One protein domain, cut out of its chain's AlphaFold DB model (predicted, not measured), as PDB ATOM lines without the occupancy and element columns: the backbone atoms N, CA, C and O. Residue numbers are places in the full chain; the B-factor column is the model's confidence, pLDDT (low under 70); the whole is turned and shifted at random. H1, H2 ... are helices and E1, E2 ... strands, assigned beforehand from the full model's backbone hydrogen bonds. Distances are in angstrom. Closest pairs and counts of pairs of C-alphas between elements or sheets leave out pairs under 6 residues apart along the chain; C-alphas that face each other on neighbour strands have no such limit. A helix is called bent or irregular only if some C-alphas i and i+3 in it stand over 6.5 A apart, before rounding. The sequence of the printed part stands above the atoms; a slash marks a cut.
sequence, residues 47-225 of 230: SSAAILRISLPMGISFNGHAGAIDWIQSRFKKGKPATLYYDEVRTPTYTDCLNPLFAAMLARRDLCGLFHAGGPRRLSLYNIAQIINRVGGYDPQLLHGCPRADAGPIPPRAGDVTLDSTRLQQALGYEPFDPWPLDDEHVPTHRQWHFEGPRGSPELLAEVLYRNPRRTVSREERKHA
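What this domain is: This is residues 47 to 225 of the 230 residues of the protein "RmlD_sub_bind domain-containing protein" of Planctomycetaceae bacterium (UniProt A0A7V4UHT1). The model has two small lobes at opposite ends of its longest axis, each built on a pair of short parallel strands: E1 and E3 with H2 and H4 in one, E2 and E4 with H1, H3 and H5 in the other. Between the lobes run the links that join them, among them those from E1 to H1, from E2 to H2 and from H4 to H5, while the last residues, 217 to 225, mostly in H6, stick out free. The printed part has 179 residues, with six named helices and four named strands in the order E1 H1 E2 H2 E3 H3 E4 H4 H5 H6, and the strands form two sheets of two, E1 with E3 and E2 with E4, each parallel. The class is mixed, helices and strands, though under half of the residues, 80 of 179, are in named elements. The whole is compact, with a radius of gyration of the C-alphas of 17.3 A and spans of 51 by 48 by 31 A.

Where its parts are: Strand E1, residues 50 to 54, begins at C-alpha 50 at (109.755, 197.481, 170.237) and is 12.9 A long from first to last C-alpha. H1 follows with residues 68 to 77, 14.2 A, and then E2 with residues 82 to 85. H2, residues 95 to 107, is the longest helix by residues at 18.5 A; it is neither bent nor irregular, but only just: C-alphas 97 and 100 are 6.0 A apart. E3 is residues 113 to 117, 13.3 A. H3, residues 125 to 135, is 15.4 A long and begins at C-alpha 125 at (135.366, 184.056, 171.626). E4 is residues 143 to 146, and H4 is residues 166 to 172. H5, residues 202 to 210, is neither bent nor irregular, but only just: C-alphas 207 and 210 are 6.3 A apart. H6, residues 213 to 224, is 17.0 A long and ends at C-alpha 224 at (123.806, 192.221, 135.825).

How they stand to each other: E1 and E3 are parallel, with an angle of 23 degrees between their directions; N 51 and O 113 are within hydrogen-bond range at 2.8 A, as are N 115 and O 51 at 2.8 A. E1 and H2 are near each other, with 6 pairs of C-alphas within 10 A, and so are H2 and H4. The closest C-alphas of E3 and H4 are those of Phe 115 and Leu 168, 5.6 A apart. Outside the named strands, residues 57 to 58 pair with residues 93 to 94, parallel, in stretches too short to be named. E2 and E4 are parallel at 35 degrees, and N 144 and O 82 are 2.9 A apart. The closest C-alphas of E2 and H3 are those of Leu 84 and Tyr 126, 4.9 A apart. H1 touches H3 at a steep tilt of 54 degrees, the same way, closest at the C-alphas of Ile 72 and Ala 129, 6.6 A. H3 touches H5 at a steep tilt of 44 degrees, opposite ways, closest at the C-alphas of Val 135 and Leu 205, 5.4 A. H2 and H6 are close but not clearly touching, about perpendicular at 74 degrees, with the C-alphas of Asp 96 and Arg 215 7.2 A apart. E1 and E2 are apart, as are E3 and E4. Every O i to N i+4 pair is within hydrogen-bond range in H1, H3 and H4; the counts are 8 of 9 in H2, 4 of 5 in H5 and 7 of 8 in H6.

The domain as a whole: The two C-alphas farthest apart, those of Pro 153 and Ala 225, are 56.3 A apart. The printed part has no cut. The links from E1 to H1, E4 to H4 and H4 to H5 are long, with 13, 19 and 29 residues. The mean pLDDT of the printed part is 90.7; under 70 are residues 47, 62 to 66, 153 and 217 to 225.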
ATOM      1  N   SER A  47     103.921 201.275 176.356       60.72
ATOM      2  CA  SER A  47     103.208 200.077 175.875       60.72
ATOM      3  C   SER A  47     103.192 199.848 174.352       60.72
ATOM      4  O   SER A  47     102.546 198.914 173.889       60.72
ATOM      5  N   SER A  48     103.878 200.676 173.560       75.38
ATOM      6  CA  SER A  48     103.928 200.598 172.094       75.38
ATOM      7  C   SER A  48     105.342 200.476 171.513       75.38
ATOM      8  O   SER A  48     105.495 200.520 170.296       75.38
ATOM      9  N   ALA A  49     106.390 200.392 172.340       84.69
ATOM     10  CA  ALA A  49     107.766 200.332 171.850       84.69
ATOM     11  C   ALA A  49     108.215 198.890 171.559       84.69
ATOM     12  O   ALA A  49     107.906 197.967 172.315       84.69
ATOM     13  N   ALA A  50     108.997 198.703 170.491       90.06
ATOM     14  CA  ALA A  50     109.755 197.481 170.237       90.06
ATOM     15  C   ALA A  50     111.228 197.693 170.610       90.06
ATOM     16  O   ALA A  50     111.853 198.662 170.179       90.06
ATOM     17  N   ILE A  51     111.791 196.773 171.391       91.69
ATOM     18  CA  ILE A  51     113.199 196.769 171.792       91.69
ATOM     19  C   ILE A  51     113.873 195.586 171.110       91.69
ATOM     20  O   ILE A  51     113.466 194.448 171.315       91.69
ATOM     21  N   LEU A  52     114.932 195.838 170.343       94.00
ATOM     22  CA  LEU A  52     115.721 194.795 169.690       94.00
ATOM     23  C   LEU A  52     117.109 194.706 170.333       94.00
ATOM     24  O   LEU A  52     117.916 195.625 170.206       94.00
ATOM     25  N   ARG A  53     117.410 193.592 171.007       94.62
ATOM     26  CA  ARG A  53     118.768 193.286 171.484       94.62
ATOM     27  C   ARG A  53     119.529 192.545 170.398       94.62
ATOM     28  O   ARG A  53     119.063 191.513 169.932       94.62
ATOM     29  N   ILE A  54     120.707 193.038 170.042       93.31
ATOM     30  CA  ILE A  54     121.587 192.409 169.053       93.31
ATOM     31  C   ILE A  54     122.786 191.751 169.737       93.31
ATOM     32  O   ILE A  54     123.276 192.251 170.750       93.31
ATOM     33  N   SER A  55     123.288 190.657 169.163       87.38
ATOM     34  CA  SER A  55     124.512 189.992 169.623       87.38
ATOM     35  C   SER A  55     125.608 190.073 168.565       87.38
ATOM     36  O   SER A  55     125.429 189.619 167.435       87.38
ATOM     37  N   LEU A  56     126.748 190.628 168.985       91.94
ATOM     38  CA  LEU A  56     128.032 190.670 168.282       91.94
ATOM     39  C   LEU A  56     127.919 190.845 166.749       91.94
ATOM     40  O   LEU A  56     128.099 189.878 166.005       91.94
ATOM     41  N   PRO A  57     127.627 192.066 166.266       93.81
ATOM     42  CA  PRO A  57     127.618 192.365 164.839       93.81
ATOM     43  C   PRO A  57     128.988 192.109 164.200       93.81
ATOM     44  O   PRO A  57     130.004 192.650 164.640       93.81
ATOM     45  N   MET A  58     128.995 191.299 163.146       94.31
ATOM     46  CA  MET A  58     130.172 190.895 162.386       94.31
ATOM     47  C   MET A  58     130.113 191.541 161.005       94.31
ATOM     48  O   MET A  58     129.304 191.165 160.156       94.31
ATOM     49  N   GLY A  59     130.935 192.565 160.817       89.00
ATOM     50  CA  GLY A  59     130.977 193.389 159.619       89.00
ATOM     51  C   GLY A  59     132.095 194.418 159.715       89.00
ATOM     52  O   GLY A  59     132.761 194.521 160.747       89.00
ATOM     53  N   ILE A  60     132.316 195.156 158.630       83.50
ATOM     54  CA  ILE A  60     133.353 196.194 158.572       83.50
ATOM     55  C   ILE A  60     132.958 197.323 159.522       83.50
ATOM     56  O   ILE A  60     131.882 197.907 159.369       83.50
ATOM     57  N   SER A  61     133.820 197.671 160.482       76.31
ATOM     58  CA  SER A  61     133.607 198.906 161.236       76.31
ATOM     59  C   SER A  61     133.973 200.119 160.382       76.31
ATOM     60  O   SER A  61     134.975 200.123 159.670       76.31
ATOM     61  N   PHE A  62     133.169 201.182 160.472       65.62
ATOM     62  CA  PHE A  62     133.355 202.410 159.687       65.62
ATOM     63  C   PHE A  62     134.758 203.027 159.844       65.62
ATOM     64  O   PHE A  62     135.282 203.624 158.911       65.62
ATOM     65  N   ASN A  63     135.383 202.855 161.011       65.00
ATOM     66  CA  ASN A  63     136.734 203.330 161.303       65.00
ATOM     67  C   ASN A  63     137.798 202.218 161.307       65.00
ATOM     68  O   ASN A  63     138.947 202.511 161.626       65.00
ATOM     69  N   GLY A  64     137.449 200.963 161.000       61.12
ATOM     70  CA  GLY A  64     138.370 199.816 160.979       61.12
ATOM     71  C   GLY A  64     138.966 199.421 162.338       61.12
ATOM     72  O   GLY A  64     139.986 198.736 162.376       61.12
ATOM     73  N   HIS A  65     138.394 199.889 163.453       58.16
ATOM     74  CA  HIS A  65     138.962 199.699 164.797       58.16
ATOM     75  C   HIS A  65     137.945 199.298 165.875       58.16
ATOM     76  O   HIS A  65     138.346 199.066 167.014       58.16
ATOM     77  N   ALA A  66     136.650 199.224 165.558       66.94
ATOM     78  CA  ALA A  66     135.611 199.036 166.576       66.94
ATOM     79  C   ALA A  66     134.998 197.623 166.605       66.94
ATOM     80  O   ALA A  66     134.395 197.245 167.609       66.94
ATOM     81  N   GLY A  67     135.129 196.840 165.528       84.25
ATOM     82  CA  GLY A  67     134.537 195.506 165.428       84.25
ATOM     83  C   GLY A  67     135.359 194.415 166.120       84.25
ATOM     84  O   GLY A  67     136.578 194.515 166.251       84.25
ATOM     85  N   ALA A  68     134.702 193.319 166.514       88.94
ATOM     86  CA  ALA A  68     135.390 192.145 167.058       88.94
ATOM     87  C   ALA A  68     136.383 191.542 166.049       88.94
ATOM     88  O   ALA A  68     137.496 191.180 166.428       88.94
ATOM     89  N   ILE A  69     136.003 191.494 164.764       93.75
ATOM     90  CA  ILE A  69     136.901 191.068 163.685       93.75
ATOM     91  C   ILE A  69     138.098 192.017 163.599       93.75
ATOM     92  O   ILE A  69     139.229 191.551 163.676       93.75
ATOM     93  N   ASP A  70     137.857 193.330 163.519       91.31
ATOM     94  CA  ASP A  70     138.915 194.338 163.385       91.31
ATOM     95  C   ASP A  70     139.934 194.265 164.527       91.31
ATOM     96  O   ASP A  70     141.142 194.282 164.286       91.31
ATOM     97  N   TRP A  71     139.469 194.148 165.777       91.38
ATOM     98  CA  TRP A  71     140.354 194.079 166.940       91.38
ATOM     99  C   TRP A  71     141.247 192.834 166.901       91.38
ATOM    100  O   TRP A  71     142.470 192.957 167.020       91.38
ATOM    101  N   ILE A  72     140.660 191.650 166.684       94.50
ATOM    102  CA  ILE A  72     141.404 190.382 166.611       94.50
ATOM    103  C   ILE A  72     142.379 190.426 165.428       94.50
ATOM    104  O   ILE A  72     143.575 190.173 165.583       94.50
ATOM    105  N   GLN A  73     141.890 190.823 164.253       94.25
ATOM    106  CA  GLN A  73     142.679 190.919 163.031       94.25
ATOM    107  C   GLN A  73     143.857 191.896 163.188       94.25
ATOM    108  O   GLN A  73     144.966 191.603 162.745       94.25
ATOM    109  N   SER A  74     143.652 193.043 163.843       93.69
ATOM    110  CA  SER A  74     144.691 194.059 164.070       93.69
ATOM    111  C   SER A  74     145.845 193.537 164.928       93.69
ATOM    112  O   SER A  74     146.995 193.911 164.692       93.69
ATOM    113  N   ARG A  75     145.570 192.657 165.906       95.38
ATOM    114  CA  ARG A  75     146.613 191.989 166.703       95.38
ATOM    115  C   ARG A  75     147.479 191.109 165.806       95.38
ATOM    116  O   ARG A  75     148.688 191.331 165.731       95.38
ATOM    117  N   PHE A  76     146.850 190.205 165.060       96.31
ATOM    118  CA  PHE A  76     147.553 189.255 164.203       96.31
ATOM    119  C   PHE A  76     148.331 189.926 163.070       96.31
ATOM    120  O   PHE A  76     149.501 189.613 162.872       96.31
ATOM    121  N   LYS A  77     147.747 190.931 162.401       94.94
ATOM    122  CA  LYS A  77     148.434 191.736 161.371       94.94
ATOM    123  C   LYS A  77     149.730 192.379 161.874       94.94
ATOM    124  O   LYS A  77     150.640 192.611 161.092       94.94
ATOM    125  N   LYS A  78     149.807 192.692 163.170       96.25
ATOM    126  CA  LYS A  78     150.972 193.323 163.809       96.25
ATOM    127  C   LYS A  78     151.929 192.305 164.440       96.25
ATOM    128  O   LYS A  78     152.790 192.716 165.214       96.25
ATOM    129  N   GLY A  79     151.742 191.005 164.194       96.88
ATOM    130  CA  GLY A  79     152.515 189.940 164.840       96.88
ATOM    131  C   GLY A  79     152.320 189.889 166.358       96.88
ATOM    132  O   GLY A  79     153.200 189.432 167.080       96.88
ATOM    133  N   LYS A  80     151.203 190.425 166.873       97.00
ATOM    134  CA  LYS A  80     150.919 190.467 168.310       97.00
ATOM    135  C   LYS A  80     149.971 189.327 168.689       97.00
ATOM    136  O   LYS A  80     148.956 189.153 168.011       97.00
ATOM    137  N   PRO A  81     150.227 188.618 169.801       96.81
ATOM    138  CA  PRO A  81     149.365 187.527 170.234       96.81
ATOM    139  C   PRO A  81     147.975 188.023 170.653       96.81
ATOM    140  O   PRO A  81     147.819 189.165 171.089       96.81
ATOM    141  N   ALA A  82     146.950 187.185 170.570       96.12
ATOM    142  CA  ALA A  82     145.617 187.466 171.087       96.12
ATOM    143  C   ALA A  82     145.149 186.299 171.961       96.12
ATOM    144  O   ALA A  82     145.161 185.154 171.518       96.12
ATOM    145  N   THR A  83     144.724 186.602 173.189       95.31
ATOM    146  CA  THR A  83     144.193 185.613 174.135       95.31
ATOM    147  C   THR A  83     142.684 185.780 174.248       95.31
ATOM    148  O   THR A  83     142.221 186.871 174.586       95.31
ATOM    149  N   LEU A  84     141.917 184.735 173.925       95.56
ATOM    150  CA  LEU A  84     140.449 184.770 173.893       95.56
ATOM    151  C   LEU A  84     139.819 183.627 174.698       95.56
ATOM    152  O   LEU A  84     140.423 182.575 174.886       95.56
ATOM    153  N   TYR A  85     138.581 183.829 175.153       95.38
ATOM    154  CA  TYR A  85     137.958 182.931 176.124       95.38
ATOM    155  C   TYR A  85     137.318 181.680 175.524       95.38
ATOM    156  O   TYR A  85     136.608 181.758 174.517       95.38
ATOM    157  N   TYR A  86     137.510 180.545 176.198       95.62
ATOM    158  CA  TYR A  86     136.827 179.286 175.875       95.62
ATOM    159  C   TYR A  86     135.356 179.282 176.303       95.62
ATOM    160  O   TYR A  86     134.519 178.677 175.640       95.62
ATOM    161  N   ASP A  87     135.052 179.960 177.405       94.50
ATOM    162  CA  ASP A  87     133.780 179.917 178.131       94.50
ATOM    163  C   ASP A  87     133.001 181.242 178.046       94.50
ATOM    164  O   ASP A  87     132.150 181.515 178.889       94.50
ATOM    165  N   GLU A  88     133.291 182.070 177.032       94.75
ATOM    166  CA  GLU A  88     132.449 183.209 176.645       94.75
ATOM    167  C   GLU A  88     131.775 182.946 175.296       94.75
ATOM    168  O   GLU A  88     132.397 183.131 174.248       94.75
ATOM    169  N   VAL A  89     130.516 182.510 175.321       96.94
ATOM    170  CA  VAL A  89     129.742 182.073 174.155       96.94
ATOM    171  C   VAL A  89     128.768 183.157 173.711       96.94
ATOM    172  O   VAL A  89     128.064 183.765 174.520       96.94
ATOM    173  N   ARG A  90     128.728 183.401 172.399       96.69
ATOM    174  CA  ARG A  90     127.873 184.401 171.750       96.69
ATOM    175  C   ARG A  90     127.237 183.849 170.480       96.69
ATOM    176  O   ARG A  90     127.653 182.813 169.968       96.69
ATOM    177  N   THR A  91     126.268 184.581 169.947       97.56
ATOM    178  CA  THR A  91     125.645 184.334 168.637       97.56
ATOM    179  C   THR A  91     126.028 185.464 167.674       97.56
ATOM    180  O   THR A  91     125.311 186.469 167.626       97.56
ATOM    181  N   PRO A  92     127.193 185.392 166.997       97.00
ATOM    182  CA  PRO A  92     127.618 186.408 166.035       97.00
ATOM    183  C   PRO A  92     126.644 186.529 164.867       97.00
ATOM    184  O   PRO A  92     126.076 185.537 164.412       97.00
ATOM    185  N   THR A  93     126.487 187.750 164.360       95.69
ATOM    186  CA  THR A  93     125.501 188.045 163.316       95.69
ATOM    187  C   THR A  93     126.121 188.890 162.215       95.69
ATOM    188  O   THR A  93     126.666 189.952 162.508       95.69
ATOM    189  N   TYR A  94     126.004 188.480 160.948       96.25
ATOM    190  CA  TYR A  94     126.414 189.333 159.829       96.25
ATOM    191  C   TYR A  94     125.667 190.671 159.851       96.25
ATOM    192  O   TYR A  94     124.433 190.708 159.921       96.25
ATOM    193  N   THR A  95     126.387 191.780 159.683       93.56
ATOM    194  CA  THR A  95     125.760 193.104 159.510       93.56
ATOM    195  C   THR A  95     124.853 193.161 158.278       93.56
ATOM    196  O   THR A  95     123.840 193.859 158.284       93.56
ATOM    197  N   ASP A  96     125.149 192.359 157.251       94.00
ATOM    198  CA  ASP A  96     124.323 192.225 156.043       94.00
ATOM    199  C   ASP A  96     122.944 191.595 156.296       94.00
ATOM    200  O   ASP A  96     122.022 191.783 155.495       94.00
ATOM    201  N   CYS A  97     122.783 190.862 157.403       95.62
ATOM    202  CA  CYS A  97     121.489 190.368 157.873       95.62
ATOM    203  C   CYS A  97     120.785 191.402 158.766       95.62
ATOM    204  O   CYS A  97     119.572 191.582 158.665       95.62
ATOM    205  N   LEU A  98     121.548 192.119 159.602       94.44
ATOM    206  CA  LEU A  98     121.017 193.134 160.517       94.44
ATOM    207  C   LEU A  98     120.398 194.329 159.778       94.44
ATOM    208  O   LEU A  98     119.331 194.792 160.166       94.44
ATOM    209  N   ASN A  99     121.007 194.802 158.688       92.00
ATOM    210  CA  ASN A  99     120.507 195.988 157.984       92.00
ATOM    211  C   ASN A  99     119.081 195.801 157.410       92.00
ATOM    212  O   ASN A  99     118.213 196.629 157.699       92.00
ATOM    213  N   PRO A 100     118.773 194.726 156.647       94.19
ATOM    214  CA  PRO A 100     117.402 194.446 156.217       94.19
ATOM    215  C   PRO A 100     116.444 194.191 157.382       94.19
ATOM    216  O   PRO A 100     115.285 194.587 157.302       94.19
ATOM    217  N   LEU A 101     116.920 193.563 158.463       95.56
ATOM    218  CA  LEU A 101     116.119 193.359 159.666       95.56
ATOM    219  C   LEU A 101     115.697 194.694 160.290       95.56
ATOM    220  O   LEU A 101     114.521 194.873 160.592       95.56
ATOM    221  N   PHE A 102     116.624 195.640 160.454       95.00
ATOM    222  CA  PHE A 102     116.303 196.962 160.992       95.00
ATOM    223  C   PHE A 102     115.281 197.682 160.116       95.00
ATOM    224  O   PHE A 102     114.307 198.221 160.637       95.00
ATOM    225  N   ALA A 103     115.445 197.629 158.791       94.88
ATOM    226  CA  ALA A 103     114.469 198.191 157.862       94.88
ATOM    227  C   ALA A 103     113.081 197.537 158.013       94.88
ATOM    228  O   ALA A 103     112.076 198.242 158.065       94.88
ATOM    229  N   ALA A 104     113.024 196.207 158.136       93.88
ATOM    230  CA  ALA A 104     111.776 195.474 158.334       93.88
ATOM    231  C   ALA A 104     111.099 195.830 159.666       93.88
ATOM    232  O   ALA A 104     109.892 196.061 159.691       93.88
ATOM    233  N   MET A 105     111.861 195.929 160.759       92.12
ATOM    234  CA  MET A 105     111.315 196.298 162.066       92.12
ATOM    235  C   MET A 105     110.810 197.741 162.100       92.12
ATOM    236  O   MET A 105     109.729 197.985 162.618       92.12
ATOM    237  N   LEU A 106     111.543 198.685 161.502       91.12
ATOM    238  CA  LEU A 106     111.126 200.091 161.423       91.12
ATOM    239  C   LEU A 106     109.861 200.287 160.572       91.12
ATOM    240  O   LEU A 106     109.088 201.210 160.821       91.12
ATOM    241  N   ALA A 107     109.642 199.433 159.569       92.38
ATOM    242  CA  ALA A 107     108.456 199.481 158.718       92.38
ATOM    243  C   ALA A 107     107.195 198.898 159.386       92.38
ATOM    244  O   ALA A 107     106.082 199.155 158.922       92.38
ATOM    245  N   ARG A 108     107.342 198.114 160.461       88.25
ATOM    246  CA  ARG A 108     106.244 197.421 161.143       88.25
ATOM    247  C   ARG A 108     105.775 198.218 162.360       88.25
ATOM    248  O   ARG A 108     106.555 198.523 163.252       88.25
ATOM    249  N   ARG A 109     104.480 198.547 162.405       86.31
ATOM    250  CA  ARG A 109     103.861 199.310 163.514       86.31
ATOM    251  C   ARG A 109     103.186 198.430 164.566       86.31
ATOM    252  O   ARG A 109     102.767 198.927 165.602       86.31
ATOM    253  N   ASP A 110     103.060 197.146 164.274       90.00
ATOM    254  CA  ASP A 110     102.401 196.129 165.088       90.00
ATOM    255  C   ASP A 110     103.372 195.370 166.007       90.00
ATOM    256  O   ASP A 110     102.947 194.596 166.862       90.00
ATOM    257  N   LEU A 111     104.680 195.597 165.862       90.25
ATOM    258  CA  LEU A 111     105.693 194.984 166.714       90.25
ATOM    259  C   LEU A 111     105.847 195.784 168.009       90.25
ATOM    260  O   LEU A 111     106.104 196.985 167.984       90.25
ATOM    261  N   CYS A 112     105.738 195.099 169.146       91.12
ATOM    262  CA  CYS A 112     105.951 195.673 170.470       91.12
ATOM    263  C   CYS A 112     106.618 194.661 171.415       91.12
ATOM    264  O   CYS A 112     106.535 193.442 171.232       91.12
ATOM    265  N   GLY A 113     107.293 195.181 172.439       88.44
ATOM    266  CA  GLY A 113     108.013 194.390 173.429       88.44
ATOM    267  C   GLY A 113     109.453 194.062 173.031       88.44
ATOM    268  O   GLY A 113     110.043 194.685 172.150       88.44
ATOM    269  N   LEU A 114     110.042 193.104 173.744       91.69
ATOM    270  CA  LEU A 114     111.448 192.736 173.620       91.69
ATOM    271  C   LEU A 114     111.655 191.619 172.588       91.69
ATOM    272  O   LEU A 114     111.022 190.566 172.657       91.69
ATOM    273  N   PHE A 115     112.604 191.840 171.684       95.56
ATOM    274  CA  PHE A 115     113.073 190.888 170.690       95.56
ATOM    275  C   PHE A 115     114.585 190.705 170.785       95.56
ATOM    276  O   PHE A 115     115.341 191.629 171.096       95.56
ATOM    277  N   HIS A 116     115.022 189.494 170.478       96.81
ATOM    278  CA  HIS A 116     116.417 189.091 170.443       96.81
ATOM    279  C   HIS A 116     116.824 188.818 168.992       96.81
ATOM    280  O   HIS A 116     116.082 188.202 168.230       96.81
ATOM    281  N   ALA A 117     117.995 189.324 168.617       96.56
ATOM    282  CA  ALA A 117     118.587 189.237 167.292       96.56
ATOM    283  C   ALA A 117     120.004 188.661 167.405       96.56
ATOM    284  O   ALA A 117     121.004 189.387 167.414       96.56
ATOM    285  N   GLY A 118     120.066 187.340 167.548       96.12
ATOM    286  CA  GLY A 118     121.286 186.544 167.481       96.12
ATOM    287  C   GLY A 118     121.305 185.647 166.248       96.12
ATOM    288  O   GLY A 118     120.285 185.053 165.888       96.12
ATOM    289  N   GLY A 119     122.472 185.534 165.613       96.50
ATOM    290  CA  GLY A 119     122.703 184.543 164.566       96.50
ATOM    291  C   GLY A 119     122.512 183.102 165.068       96.50
ATOM    292  O   GLY A 119     122.611 182.841 166.267       96.50
ATOM    293  N   PRO A 120     122.267 182.137 164.167       96.75
ATOM    294  CA  PRO A 120     121.892 180.774 164.550       96.75
ATOM    295  C   PRO A 120     123.048 179.949 165.137       96.75
ATOM    296  O   PRO A 120     122.812 178.916 165.760       96.75
ATOM    297  N   ARG A 121     124.308 180.377 164.953       97.25
ATOM    298  CA  ARG A 121     125.479 179.640 165.443       97.25
ATOM    299  C   ARG A 121     125.984 180.214 166.762       97.25
ATOM    300  O   ARG A 121     126.307 181.396 166.850       97.25
ATOM    301  N   ARG A 122     126.118 179.346 167.766       97.75
ATOM    302  CA  ARG A 122     126.772 179.643 169.047       97.75
ATOM    303  C   ARG A 122     128.275 179.416 168.906       97.75
ATOM    304  O   ARG A 122     128.692 178.336 168.500       97.75
ATOM    305  N   LEU A 123     129.082 180.419 169.236       98.12
ATOM    306  CA  LEU A 123     130.541 180.356 169.151       98.12
ATOM    307  C   LEU A 123     131.171 180.990 170.389       98.12
ATOM    308  O   LEU A 123     130.740 182.059 170.826       98.12
ATOM    309  N   SER A 124     132.216 180.358 170.931       97.75
ATOM    310  CA  SER A 124     133.055 181.016 171.935       97.75
ATOM    311  C   SER A 124     133.903 182.120 171.300       97.75
ATOM    312  O   SER A 124     134.178 182.093 170.094       97.75
ATOM    313  N   LEU A 125     134.383 183.076 172.099       96.88
ATOM    314  CA  LEU A 125     135.366 184.056 171.626       96.88
ATOM    315  C   LEU A 125     136.625 183.386 171.072       96.88
ATOM    316  O   LEU A 125     137.180 183.860 170.080       96.88
ATOM    317  N   TYR A 126     137.047 182.271 171.670       98.12
ATOM    318  CA  TYR A 126     138.144 181.480 171.136       98.12
ATOM    319  C   TYR A 126     137.803 180.915 169.756       98.12
ATOM    320  O   TYR A 126     138.594 181.076 168.830       98.12
ATOM    321  N   ASN A 127     136.610 180.334 169.562       98.56
ATOM    322  CA  ASN A 127     136.202 179.865 168.236       98.56
ATOM    323  C   ASN A 127     136.202 181.006 167.214       98.56
ATOM    324  O   ASN A 127     136.777 180.845 166.147       98.56
ATOM    325  N   ILE A 128     135.647 182.170 167.554       98.25
ATOM    326  CA  ILE A 128     135.640 183.346 166.672       98.25
ATOM    327  C   ILE A 128     137.070 183.742 166.269       98.25
ATOM    328  O   ILE A 128     137.333 184.000 165.094       98.25
ATOM    329  N   ALA A 129     138.013 183.740 167.212       98.19
ATOM    330  CA  ALA A 129     139.407 184.052 166.917       98.19
ATOM    331  C   ALA A 129     140.100 182.987 166.059       98.19
ATOM    332  O   ALA A 129     140.896 183.356 165.200       98.19
ATOM    333  N   GLN A 130     139.778 181.701 166.230       98.62
ATOM    334  CA  GLN A 130     140.281 180.631 165.359       98.62
ATOM    335  C   GLN A 130     139.867 180.857 163.901       98.62
ATOM    336  O   GLN A 130     140.695 180.739 163.000       98.62
ATOM    337  N   ILE A 131     138.602 181.229 163.686       98.38
ATOM    338  CA  ILE A 131     138.034 181.516 162.362       98.38
ATOM    339  C   ILE A 131     138.777 182.692 161.728       98.38
ATOM    340  O   ILE A 131     139.302 182.577 160.624       98.38
ATOM    341  N   ILE A 132     138.901 183.801 162.460       97.88
ATOM    342  CA  ILE A 132     139.605 185.001 161.991       97.88
ATOM    343  C   ILE A 132     141.087 184.711 161.712       97.88
ATOM    344  O   ILE A 132     141.620 185.190 160.714       97.88
ATOM    345  N   ASN A 133     141.752 183.925 162.568       98.31
ATOM    346  CA  ASN A 133     143.157 183.551 162.405       98.31
ATOM    347  C   ASN A 133     143.377 182.740 161.117       98.31
ATOM    348  O   ASN A 133     144.194 183.130 160.280       98.31
ATOM    349  N   ARG A 134     142.615 181.652 160.932       98.06
ATOM    350  CA  ARG A 134     142.786 180.731 159.799       98.06
ATOM    351  C   ARG A 134     142.328 181.340 158.474       98.06
ATOM    352  O   ARG A 134     143.095 181.328 157.513       98.06
ATOM    353  N   VAL A 135     141.125 181.923 158.430       97.88
ATOM    354  CA  VAL A 135     140.570 182.548 157.211       97.88
ATOM    355  C   VAL A 135     141.368 183.793 156.818       97.88
ATOM    356  O   VAL A 135     141.542 184.063 155.637       97.88
ATOM    357  N   GLY A 136     141.904 184.536 157.789       97.12
ATOM    358  CA  GLY A 136     142.741 185.710 157.532       97.12
ATOM    359  C   GLY A 136     144.195 185.413 157.162       97.12
ATOM    360  O   GLY A 136     144.930 186.354 156.864       97.12
ATOM    361  N   GLY A 137     144.614 184.143 157.184       97.62
ATOM    362  CA  GLY A 137     145.967 183.735 156.804       97.62
ATOM    363  C   GLY A 137     147.052 184.104 157.815       97.62
ATOM    364  O   GLY A 137     148.191 184.357 157.430       97.62
ATOM    365  N   TYR A 138     146.712 184.179 159.102       97.69
ATOM    366  CA  TYR A 138     147.647 184.593 160.147       97.69
ATOM    367  C   TYR A 138     148.422 183.417 160.747       97.69
ATOM    368  O   TYR A 138     148.006 182.258 160.650       97.69
ATOM    369  N   ASP A 139     149.545 183.737 161.397       97.69
ATOM    370  CA  ASP A 139     150.337 182.767 162.154       97.69
ATOM    371  C   ASP A 139     149.477 182.164 163.287       97.69
ATOM    372  O   ASP A 139     148.965 182.911 164.136       97.69
ATOM    373  N   PRO A 140     149.275 180.832 163.311       97.62
ATOM    374  CA  PRO A 140     148.472 180.180 164.337       97.62
ATOM    375  C   PRO A 140     149.080 180.298 165.739       97.62
ATOM    376  O   PRO A 140     148.339 180.280 166.718       97.62
ATOM    377  N   GLN A 141     150.398 180.494 165.865       98.12
ATOM    378  CA  GLN A 141     151.058 180.629 167.168       98.12
ATOM    379  C   GLN A 141     150.653 181.907 167.915       98.12
ATOM    380  O   GLN A 141     150.848 182.002 169.126       98.12
ATOM    381  N   LEU A 142     150.064 182.883 167.217       98.00
ATOM    382  CA  LEU A 142     149.603 184.132 167.815       98.00
ATOM    383  C   LEU A 142     148.273 183.987 168.564       98.00
ATOM    384  O   LEU A 142     147.890 184.913 169.279       98.00
ATOM    385  N   LEU A 143     147.532 182.889 168.398       98.19
ATOM    386  CA  LEU A 143     146.256 182.690 169.080       98.19
ATOM    387  C   LEU A 143     146.429 181.836 170.340       98.19
ATOM    388  O   LEU A 143     146.751 180.653 170.285       98.19
ATOM    389  N   HIS A 144     146.094 182.422 171.486       97.56
ATOM    390  CA  HIS A 144     146.024 181.730 172.767       97.56
ATOM    391  C   HIS A 144     144.590 181.702 173.285       97.56
ATOM    392  O   HIS A 144     143.755 182.540 172.935       97.56
ATOM    393  N   GLY A 145     144.292 180.726 174.138       95.81
ATOM    394  CA  GLY A 145     143.002 180.645 174.801       95.81
ATOM    395  C   GLY A 145     143.152 180.488 176.303       95.81
ATOM    396  O   GLY A 145     144.136 179.925 176.777       95.81
ATOM    397  N   CYS A 146     142.173 181.000 177.042       95.19
ATOM    398  CA  CYS A 146     142.068 180.797 178.482       95.19
ATOM    399  C   CYS A 146     140.595 180.738 178.925       95.19
ATOM    400  O   CYS A 146     139.714 181.231 178.219       95.19
ATOM    401  N   PRO A 147     140.285 180.129 180.074       93.06
ATOM    402  CA  PRO A 147     139.036 180.374 180.789       93.06
ATOM    403  C   PRO A 147     138.940 181.830 181.266       93.06
ATOM    404  O   PRO A 147     139.951 182.456 181.585       93.06
ATOM    405  N   ARG A 148     137.726 182.372 181.397       91.25
ATOM    406  CA  ARG A 148     137.510 183.724 181.947       91.25
ATOM    407  C   ARG A 148     137.984 183.872 183.389       91.25
ATOM    408  O   ARG A 148     138.390 184.965 183.759       91.25
ATOM    409  N   ALA A 149     137.931 182.799 184.179       88.00
ATOM    410  CA  ALA A 149     138.434 182.785 185.556       88.00
ATOM    411  C   ALA A 149     139.955 183.008 185.635       88.00
ATOM    412  O   ALA A 149     140.441 183.535 186.630       88.00
ATOM    413  N   ASP A 150     140.673 182.658 184.564       88.94
ATOM    414  CA  ASP A 150     142.127 182.799 184.455       88.94
ATOM    415  C   ASP A 150     142.521 184.105 183.744       88.94
ATOM    416  O   ASP A 150     143.703 184.431 183.610       88.94
ATOM    417  N   ALA A 151     141.535 184.864 183.255       79.81
ATOM    418  CA  ALA A 151     141.766 186.225 182.811       79.81
ATOM    419  C   ALA A 151     142.157 187.062 184.038       79.81
ATOM    420  O   ALA A 151     141.622 186.833 185.117       79.81
ATOM    421  N   GLY A 152     143.105 187.997 183.890       73.75
ATOM    422  CA  GLY A 152     143.608 188.831 184.995       73.75
ATOM    423  C   GLY A 152     142.519 189.663 185.703       73.75
ATOM    424  O   GLY A 152     141.335 189.397 185.547       73.75
ATOM    425  N   PRO A 153     142.860 190.716 186.470       68.62
ATOM    426  CA  PRO A 153     141.871 191.494 187.221       68.62
ATOM    427  C   PRO A 153     140.937 192.271 186.273       68.62
ATOM    428  O   PRO A 153     141.167 193.430 185.937       68.62
ATOM    429  N   ILE A 154     139.891 191.598 185.803       71.81
ATOM    430  CA  ILE A 154     138.877 192.081 184.874       71.81
ATOM    431  C   ILE A 154     137.534 191.945 185.598       71.81
ATOM    432  O   ILE A 154     137.298 190.920 186.242       71.81
ATOM    433  N   PRO A 155     136.641 192.947 185.505       70.62
ATOM    434  CA  PRO A 155     135.296 192.836 186.049       70.62
ATOM    435  C   PRO A 155     134.600 191.546 185.594       70.62
ATOM    436  O   PRO A 155     134.818 191.122 184.451       70.62
ATOM    437  N   PRO A 156     133.745 190.941 186.441       75.44
ATOM    438  CA  PRO A 156     133.015 189.732 186.094       75.44
ATOM    439  C   PRO A 156     132.341 189.870 184.729       75.44
ATOM    440  O   PRO A 156     131.578 190.801 184.468       75.44
ATOM    441  N   ARG A 157     132.657 188.945 183.825       81.56
ATOM    442  CA  ARG A 157     132.011 188.857 182.511       81.56
ATOM    443  C   ARG A 157     130.866 187.851 182.602       81.56
ATOM    444  O   ARG A 157     130.872 186.984 183.475       81.56
ATOM    445  N   ALA A 158     129.899 187.920 181.694       85.75
ATOM    446  CA  ALA A 158     128.911 186.853 181.517       85.75
ATOM    447  C   ALA A 158     129.485 185.760 180.600       85.75
ATOM    448  O   ALA A 158     130.249 186.072 179.687       85.75
ATOM    449  N   GLY A 159     129.203 184.489 180.904       89.38
ATOM    450  CA  GLY A 159     129.793 183.347 180.191       89.38
ATOM    451  C   GLY A 159     128.993 182.957 178.964       89.38
ATOM    452  O   GLY A 159     129.543 182.780 177.889       89.38
ATOM    453  N   ASP A 160     127.674 182.908 179.088       92.81
ATOM    454  CA  ASP A 160     126.785 182.727 177.949       92.81
ATOM    455  C   ASP A 160     125.963 184.004 177.759       92.81
ATOM    456  O   ASP A 160     125.226 184.420 178.651       92.81
ATOM    457  N   VAL A 161     126.150 184.655 176.612       93.25
ATOM    458  CA  VAL A 161     125.358 185.817 176.175       93.25
ATOM    459  C   VAL A 161     124.742 185.566 174.800       93.25
ATOM    460  O   VAL A 161     124.591 186.478 173.985       93.25
ATOM    461  N   THR A 162     124.431 184.303 174.512       95.75
ATOM    462  CA  THR A 162     123.718 183.908 173.300       95.75
ATOM    463  C   THR A 162     122.286 184.436 173.319       95.75
ATOM    464  O   THR A 162     121.663 184.586 174.370       95.75
ATOM    465  N   LEU A 163     121.774 184.779 172.138       95.88
ATOM    466  CA  LEU A 163     120.431 185.325 171.970       95.88
ATOM    467  C   LEU A 163     119.581 184.374 171.125       95.88
ATOM    468  O   LEU A 163     119.978 184.012 170.020       95.88
ATOM    469  N   ASP A 164     118.402 184.015 171.634       95.75
ATOM    470  CA  ASP A 164     117.406 183.218 170.912       95.75
ATOM    471  C   ASP A 164     116.479 184.114 170.080       95.75
ATOM    472  O   ASP A 164     115.709 184.911 170.619       95.75
ATOM    473  N   SER A 165     116.538 183.959 168.760       96.88
ATOM    474  CA  SER A 165     115.768 184.751 167.799       96.88
ATOM    475  C   SER A 165     114.379 184.180 167.479       96.88
ATOM    476  O   SER A 165     113.678 184.759 166.649       96.88
ATOM    477  N   THR A 166     113.934 183.096 168.123       96.75
ATOM    478  CA  THR A 166     112.664 182.407 167.809       96.75
ATOM    479  C   THR A 166     111.459 183.351 167.844       96.75
ATOM    480  O   THR A 166     110.675 183.412 166.896       96.75
ATOM    481  N   ARG A 167     111.334 184.174 168.895       96.75
ATOM    482  CA  ARG A 167     110.240 185.158 169.015       96.75
ATOM    483  C   ARG A 167     110.258 186.191 167.884       96.75
ATOM    484  O   ARG A 167     109.206 186.600 167.396       96.75
ATOM    485  N   LEU A 168     111.450 186.631 167.479       96.50
ATOM    486  CA  LEU A 168     111.615 187.575 166.375       96.50
ATOM    487  C   LEU A 168     111.190 186.935 165.049       96.50
ATOM    488  O   LEU A 168     110.442 187.546 164.290       96.50
ATOM    489  N   GLN A 169     111.624 185.700 164.796       97.25
ATOM    490  CA  GLN A 169     111.289 184.947 163.585       97.25
ATOM    491  C   GLN A 169     109.777 184.743 163.450       97.25
ATOM    492  O   GLN A 169     109.212 185.007 162.391       97.25
ATOM    493  N   GLN A 170     109.107 184.360 164.540       96.75
ATOM    494  CA  GLN A 170     107.651 184.207 164.579       96.75
ATOM    495  C   GLN A 170     106.923 185.519 164.253       96.75
ATOM    496  O   GLN A 170     105.992 185.523 163.452       96.75
ATOM    497  N   ALA A 171     107.362 186.644 164.826       95.31
ATOM    498  CA  ALA A 171     106.730 187.945 164.603       95.31
ATOM    499  C   ALA A 171     106.954 188.506 163.182       95.31
ATOM    500  O   ALA A 171     106.126 189.256 162.647       95.31
ATOM    501  N   LEU A 172     108.084 188.157 162.564       94.88
ATOM    502  CA  LEU A 172     108.416 188.538 161.193       94.88
ATOM    503  C   LEU A 172     107.816 187.592 160.144       94.88
ATOM    504  O   LEU A 172     107.577 188.029 159.021       94.88
ATOM    505  N   GLY A 173     107.567 186.330 160.501       96.50
ATOM    506  CA  GLY A 173     107.124 185.282 159.580       96.50
ATOM    507  C   GLY A 173     108.242 184.716 158.695       96.50
ATOM    508  O   GLY A 173     107.948 184.083 157.684       96.50
ATOM    509  N   TYR A 174     109.513 184.966 159.029       96.12
ATOM    510  CA  TYR A 174     110.680 184.446 158.305       96.12
ATOM    511  C   TYR A 174     111.942 184.435 159.183       96.12
ATOM    512  O   TYR A 174     112.002 185.106 160.216       96.12
ATOM    513  N   GLU A 175     112.980 183.720 158.742       96.00
ATOM    514  CA  GLU A 175     114.294 183.689 159.395       96.00
ATOM    515  C   GLU A 175     115.217 184.811 158.880       96.00
ATOM    516  O   GLU A 175     115.579 184.822 157.701       96.00
ATOM    517  N   PRO A 176     115.619 185.787 159.721       95.25
ATOM    518  CA  PRO A 176     116.365 186.949 159.242       95.25
ATOM    519  C   PRO A 176     117.885 186.739 159.160       95.25
ATOM    520  O   PRO A 176     118.571 187.586 158.578       95.25
ATOM    521  N   PHE A 177     118.427 185.657 159.731       97.06
ATOM    522  CA  PHE A 177     119.868 185.476 159.923       97.06
ATOM    523  C   PHE A 177     120.416 184.260 159.193       97.06
ATOM    524  O   PHE A 177     119.909 183.154 159.330       97.06
ATOM    525  N   ASP A 178     121.530 184.476 158.504       97.19
ATOM    526  CA  ASP A 178     122.406 183.408 158.045       97.19
ATOM    527  C   ASP A 178     123.469 183.130 159.132       97.19
ATOM    528  O   ASP A 178     123.812 184.044 159.897       97.19
ATOM    529  N   PRO A 179     124.000 181.899 159.236       97.31
ATOM    530  CA  PRO A 179     125.062 181.588 160.189       97.31
ATOM    531  C   PRO A 179     126.332 182.385 159.878       97.31
ATOM    532  O   PRO A 179     126.657 182.574 158.716       97.31
ATOM    533  N   TRP A 180     127.068 182.822 160.905       97.25
ATOM    534  CA  TRP A 180     128.405 183.408 160.761       97.25
ATOM    535  C   TRP A 180     129.462 182.432 161.304       97.25
ATOM    536  O   TRP A 180     129.321 181.989 162.452       97.25
ATOM    537  N   PRO A 181     130.510 182.073 160.537       97.50
ATOM    538  CA  PRO A 181     130.659 182.240 159.082       97.50
ATOM    539  C   PRO A 181     129.588 181.470 158.293       97.50
ATOM    540  O   PRO A 181     128.973 180.555 158.828       97.50
ATOM    541  N   LEU A 182     129.339 181.825 157.033       97.38
ATOM    542  CA  LEU A 182     128.292 181.155 156.254       97.38
ATOM    543  C   LEU A 182     128.601 179.671 156.008       97.38
ATOM    544  O   LEU A 182     127.722 178.836 156.205       97.38
ATOM    545  N   ASP A 183     129.829 179.375 155.584       95.75
ATOM    546  CA  ASP A 183     130.272 178.015 155.287       95.75
ATOM    547  C   ASP A 183     130.675 177.270 156.568       95.75
ATOM    548  O   ASP A 183     131.380 177.813 157.431       95.75
ATOM    549  N   ASP A 184     130.222 176.024 156.687       96.19
ATOM    550  CA  ASP A 184     130.560 175.135 157.794       96.19
ATOM    551  C   ASP A 184     132.032 174.703 157.760       96.19
ATOM    552  O   ASP A 184     132.596 174.391 158.810       96.19
ATOM    553  N   GLU A 185     132.702 174.763 156.602       94.88
ATOM    554  CA  GLU A 185     134.133 174.460 156.492       94.88
ATOM    555  C   GLU A 185     134.999 175.392 157.348       94.88
ATOM    556  O   GLU A 185     136.106 175.031 157.746       94.88
ATOM    557  N   HIS A 186     134.500 176.597 157.636       96.00
ATOM    558  CA  HIS A 186     135.171 177.588 158.468       96.00
ATOM    559  C   HIS A 186     134.787 177.480 159.942       96.00
ATOM    560  O   HIS A 186     135.165 178.347 160.723       96.00
ATOM    561  N   VAL A 187     134.034 176.461 160.354       97.12
ATOM    562  CA  VAL A 187     133.607 176.300 161.745       97.12
ATOM    563  C   VAL A 187     134.611 175.420 162.495       97.12
ATOM    564  O   VAL A 187     134.860 174.283 162.093       97.12
ATOM    565  N   PRO A 188     135.188 175.895 163.615       97.94
ATOM    566  CA  PRO A 188     136.158 175.100 164.346       97.94
ATOM    567  C   PRO A 188     135.545 173.859 164.990       97.94
ATOM    568  O   PRO A 188     134.563 173.956 165.722       97.94
ATOM    569  N   THR A 189     136.190 172.710 164.793       97.19
ATOM    570  CA  THR A 189     135.750 171.416 165.347       97.19
ATOM    571  C   THR A 189     136.495 171.012 166.621       97.19
ATOM    572  O   THR A 189     136.035 170.151 167.364       97.19
ATOM    573  N   HIS A 190     137.645 171.631 166.899       97.25
ATOM    574  CA  HIS A 190     138.481 171.351 168.068       97.25
ATOM    575  C   HIS A 190     139.377 172.559 168.416       97.25
ATOM    576  O   HIS A 190     139.367 173.586 167.732       97.25
ATOM    577  N   ARG A 191     140.143 172.460 169.514       95.69
ATOM    578  CA  ARG A 191     140.917 173.579 170.102       95.69
ATOM    579  C   ARG A 191     142.131 174.033 169.291       95.69
ATOM    580  O   ARG A 191     142.640 175.116 169.531       95.69
ATOM    581  N   GLN A 192     142.620 173.202 168.382       96.94
ATOM    582  CA  GLN A 192     143.772 173.509 167.534       96.94
ATOM    583  C   GLN A 192     143.380 173.577 166.056       96.94
ATOM    584  O   GLN A 192     144.243 173.610 165.193       96.94
ATOM    585  N   TRP A 193     142.085 173.695 165.749       97.88
ATOM    586  CA  TRP A 193     141.569 173.660 164.377       97.88
ATOM    587  C   TRP A 193     142.186 174.724 163.460       97.88
ATOM    588  O   TRP A 193     142.343 174.526 162.256       97.88
ATOM    589  N   HIS A 194     142.570 175.867 164.025       97.25
ATOM    590  CA  HIS A 194     143.240 176.934 163.291       97.25
ATOM    591  C   HIS A 194     144.708 176.625 162.958       97.25
ATOM    592  O   HIS A 194     145.305 177.402 162.228       97.25
ATOM    593  N   PHE A 195     145.315 175.542 163.456       97.75
ATOM    594  CA  PHE A 195     146.641 175.070 163.028       97.75
ATOM    595  C   PHE A 195     146.587 174.300 161.702       97.75
ATOM    596  O   PHE A 195     147.592 174.229 160.997       97.75
ATOM    597  N   GLU A 196     145.418 173.783 161.340       95.38
ATOM    598  CA  GLU A 196     145.234 172.865 160.221       95.38
ATOM    599  C   GLU A 196     144.803 173.563 158.924       95.38
ATOM    600  O   GLU A 196     144.300 174.688 158.936       95.38
ATOM    601  N   GLY A 197     144.938 172.839 157.807       88.44
ATOM    602  CA  GLY A 197     144.409 173.211 156.494       88.44
ATOM    603  C   GLY A 197     145.088 174.410 155.820       88.44
ATOM    604  O   GLY A 197     146.073 174.953 156.327       88.44
ATOM    605  N   PRO A 198     144.586 174.815 154.638       90.31
ATOM    606  CA  PRO A 198     145.130 175.954 153.918       90.31
ATOM    607  C   PRO A 198     144.882 177.252 154.688       90.31
ATOM    608  O   PRO A 198     143.839 177.448 155.323       90.31
ATOM    609  N   ARG A 199     145.865 178.147 154.614       92.81
ATOM    610  CA  ARG A 199     145.776 179.504 155.149       92.81
ATOM    611  C   ARG A 199     145.038 180.375 154.147       92.81
ATOM    612  O   ARG A 199     145.325 180.309 152.955       92.81
ATOM    613  N   GLY A 200     144.093 181.167 154.642       96.19
ATOM    614  CA  GLY A 200     143.405 182.150 153.819       96.19
ATOM    615  C   GLY A 200     144.230 183.421 153.628       96.19
ATOM    616  O   GLY A 200     145.460 183.402 153.665       96.19
ATOM    617  N   SER A 201     143.545 184.543 153.445       96.94
ATOM    618  CA  SER A 201     144.165 185.854 153.267       96.94
ATOM    619  C   SER A 201     143.277 186.962 153.846       96.94
ATOM    620  O   SER A 201     142.092 186.739 154.118       96.94
ATOM    621  N   PRO A 202     143.804 188.182 154.042       94.12
ATOM    622  CA  PRO A 202     142.987 189.327 154.436       94.12
ATOM    623  C   PRO A 202     141.812 189.604 153.484       94.12
ATOM    624  O   PRO A 202     140.763 190.059 153.942       94.12
ATOM    625  N   GLU A 203     141.975 189.321 152.191       94.88
ATOM    626  CA  GLU A 203     140.950 189.469 151.154       94.88
ATOM    627  C   GLU A 203     139.849 188.420 151.328       94.88
ATOM    628  O   GLU A 203     138.677 188.790 151.401       94.88
ATOM    629  N   LEU A 204     140.217 187.143 151.508       95.50
ATOM    630  CA  LEU A 204     139.256 186.065 151.773       95.50
ATOM    631  C   LEU A 204     138.462 186.329 153.059       95.50
ATOM    632  O   LEU A 204     137.242 186.185 153.096       95.50
ATOM    633  N   LEU A 205     139.139 186.779 154.118       95.31
ATOM    634  CA  LEU A 205     138.478 187.192 155.355       95.31
ATOM    635  C   LEU A 205     137.447 188.290 155.099       95.31
ATOM    636  O   LEU A 205     136.356 188.247 155.665       95.31
ATOM    637  N   ALA A 206     137.763 189.273 154.257       93.00
ATOM    638  CA  ALA A 206     136.822 190.338 153.950       93.00
ATOM    639  C   ALA A 206     135.629 189.865 153.113       93.00
ATOM    640  O   ALA A 206     134.509 190.338 153.311       93.00
ATOM    641  N   GLU A 207     135.851 188.921 152.211       93.25
ATOM    642  CA  GLU A 207     134.797 188.321 151.403       93.25
ATOM    643  C   GLU A 207     133.846 187.457 152.239       93.25
ATOM    644  O   GLU A 207     132.630 187.556 152.084       93.25
ATOM    645  N   VAL A 208     134.393 186.661 153.163       95.12
ATOM    646  CA  VAL A 208     133.637 185.615 153.860       95.12
ATOM    647  C   VAL A 208     133.181 186.026 155.258       95.12
ATOM    648  O   VAL A 208     132.116 185.605 155.703       95.12
ATOM    649  N   LEU A 209     133.953 186.835 155.989       95.62
ATOM    650  CA  LEU A 209     133.648 187.184 157.385       95.62
ATOM    651  C   LEU A 209     133.048 188.580 157.548       95.62
ATOM    652  O   LEU A 209     132.216 188.770 158.437       95.62
ATOM    653  N   TYR A 210     133.453 189.551 156.727       93.50
ATOM    654  CA  TYR A 210     132.883 190.903 156.772       93.50
ATOM    655  C   TYR A 210     131.589 191.037 155.981       93.50
ATOM    656  O   TYR A 210     130.745 191.865 156.327       93.50
ATOM    657  N   ARG A 211     131.451 190.252 154.915       92.50
ATOM    658  CA  ARG A 211     130.273 190.226 154.058       92.50
ATOM    659  C   ARG A 211     129.656 188.850 154.121       92.50
ATOM    660  O   ARG A 211     130.351 187.855 154.270       92.50
ATOM    661  N   ASN A 212     128.341 188.801 154.010       94.44
ATOM    662  CA  ASN A 212     127.625 187.551 153.880       94.44
ATOM    663  C   ASN A 212     127.695 187.098 152.406       94.44
ATOM    664  O   ASN A 212     127.104 187.774 151.546       94.44
ATOM    665  N   PRO A 213     128.368 185.974 152.084       93.19
ATOM    666  CA  PRO A 213     128.549 185.545 150.695       93.19
ATOM    667  C   PRO A 213     127.220 185.320 149.967       93.19
ATOM    668  O   PRO A 213     127.038 185.788 148.842       93.19
ATOM    669  N   ARG A 214     126.221 184.738 150.651       92.12
ATOM    670  CA  ARG A 214     124.871 184.496 150.108       92.12
ATOM    671  C   ARG A 214     124.190 185.786 149.654       92.12
ATOM    672  O   ARG A 214     123.451 185.799 148.673       92.12
ATOM    673  N   ARG A 215     124.432 186.894 150.359       85.31
ATOM    674  CA  ARG A 215     123.820 188.198 150.059       85.31
ATOM    675  C   ARG A 215     124.634 189.006 149.053       85.31
ATOM    676  O   ARG A 215     124.047 189.800 148.317       85.31
ATOM    677  N   THR A 216     125.942 188.785 148.982       76.06
ATOM    678  CA  THR A 216     126.832 189.455 148.023       76.06
ATOM    679  C   THR A 216     126.558 188.983 146.595       76.06
ATOM    680  O   THR A 216     126.265 189.821 145.742       76.06
ATOM    681  N   VAL A 217     126.489 187.665 146.369       67.75
ATOM    682  CA  VAL A 217     126.157 187.074 145.057       67.75
ATOM    683  C   VAL A 217     124.812 187.603 144.543       67.75
ATOM    684  O   VAL A 217     124.722 188.139 143.440       67.75
ATOM    685  N   SER A 218     123.791 187.623 145.410       62.69
ATOM    686  CA  SER A 218     122.454 188.127 145.055       62.69
ATOM    687  C   SER A 218     122.427 189.603 144.613       62.69
ATOM    688  O   SER A 218     121.535 190.022 143.871       62.69
ATOM    689  N   ARG A 219     123.382 190.429 145.071       60.66
ATOM    690  CA  ARG A 219     123.498 191.840 144.664       60.66
ATOM    691  C   ARG A 219     124.189 191.983 143.314       60.66
ATOM    692  O   ARG A 219     123.811 192.866 142.547       60.66
ATOM    693  N   GLU A 220     125.186 191.155 143.031       59.56
ATOM    694  CA  GLU A 220     125.899 191.166 141.754       59.56
ATOM    695  C   GLU A 220     125.022 190.633 140.623       59.56
ATOM    696  O   GLU A 220     124.928 191.279 139.581       59.56
ATOM    697  N   GLU A 221     124.266 189.563 140.860       57.31
ATOM    698  CA  GLU A 221     123.259 189.055 139.918       57.31
ATOM    699  C   GLU A 221     122.189 190.113 139.599       57.31
ATOM    700  O   GLU A 221     121.824 190.312 138.441       57.31
ATOM    701  N   ARG A 222     121.727 190.873 140.605       58.38
ATOM    702  CA  ARG A 222     120.770 191.980 140.403       58.38
ATOM    703  C   ARG A 222     121.347 193.154 139.615       58.38
ATOM    704  O   ARG A 222     120.585 193.824 138.925       58.38
ATOM    705  N   LYS A 223     122.652 193.427 139.715       58.12
ATOM    706  CA  LYS A 223     123.324 194.467 138.913       58.12
ATOM    707  C   LYS A 223     123.476 194.059 137.446       58.12
ATOM    708  O   LYS A 223     123.432 194.929 136.584       58.12
ATOM    709  N   HIS A 224     123.641 192.765 137.177       57.59
ATOM    710  CA  HIS A 224     123.806 192.221 135.825       57.59
ATOM    711  C   HIS A 224     122.487 191.753 135.189       57.59
ATOM    712  O   HIS A 224     122.469 191.376 134.017       57.59
ATOM    713  N   ALA A 225     121.371 191.801 135.920       45.62
ATOM    714  CA  ALA A 225     120.051 191.554 135.358       45.62
ATOM    715  C   ALA A 225     119.697 192.662 134.342       45.62
ATOM    716  O   ALA A 225     119.763 193.846 134.689       45.62
TER     717      ALA A 225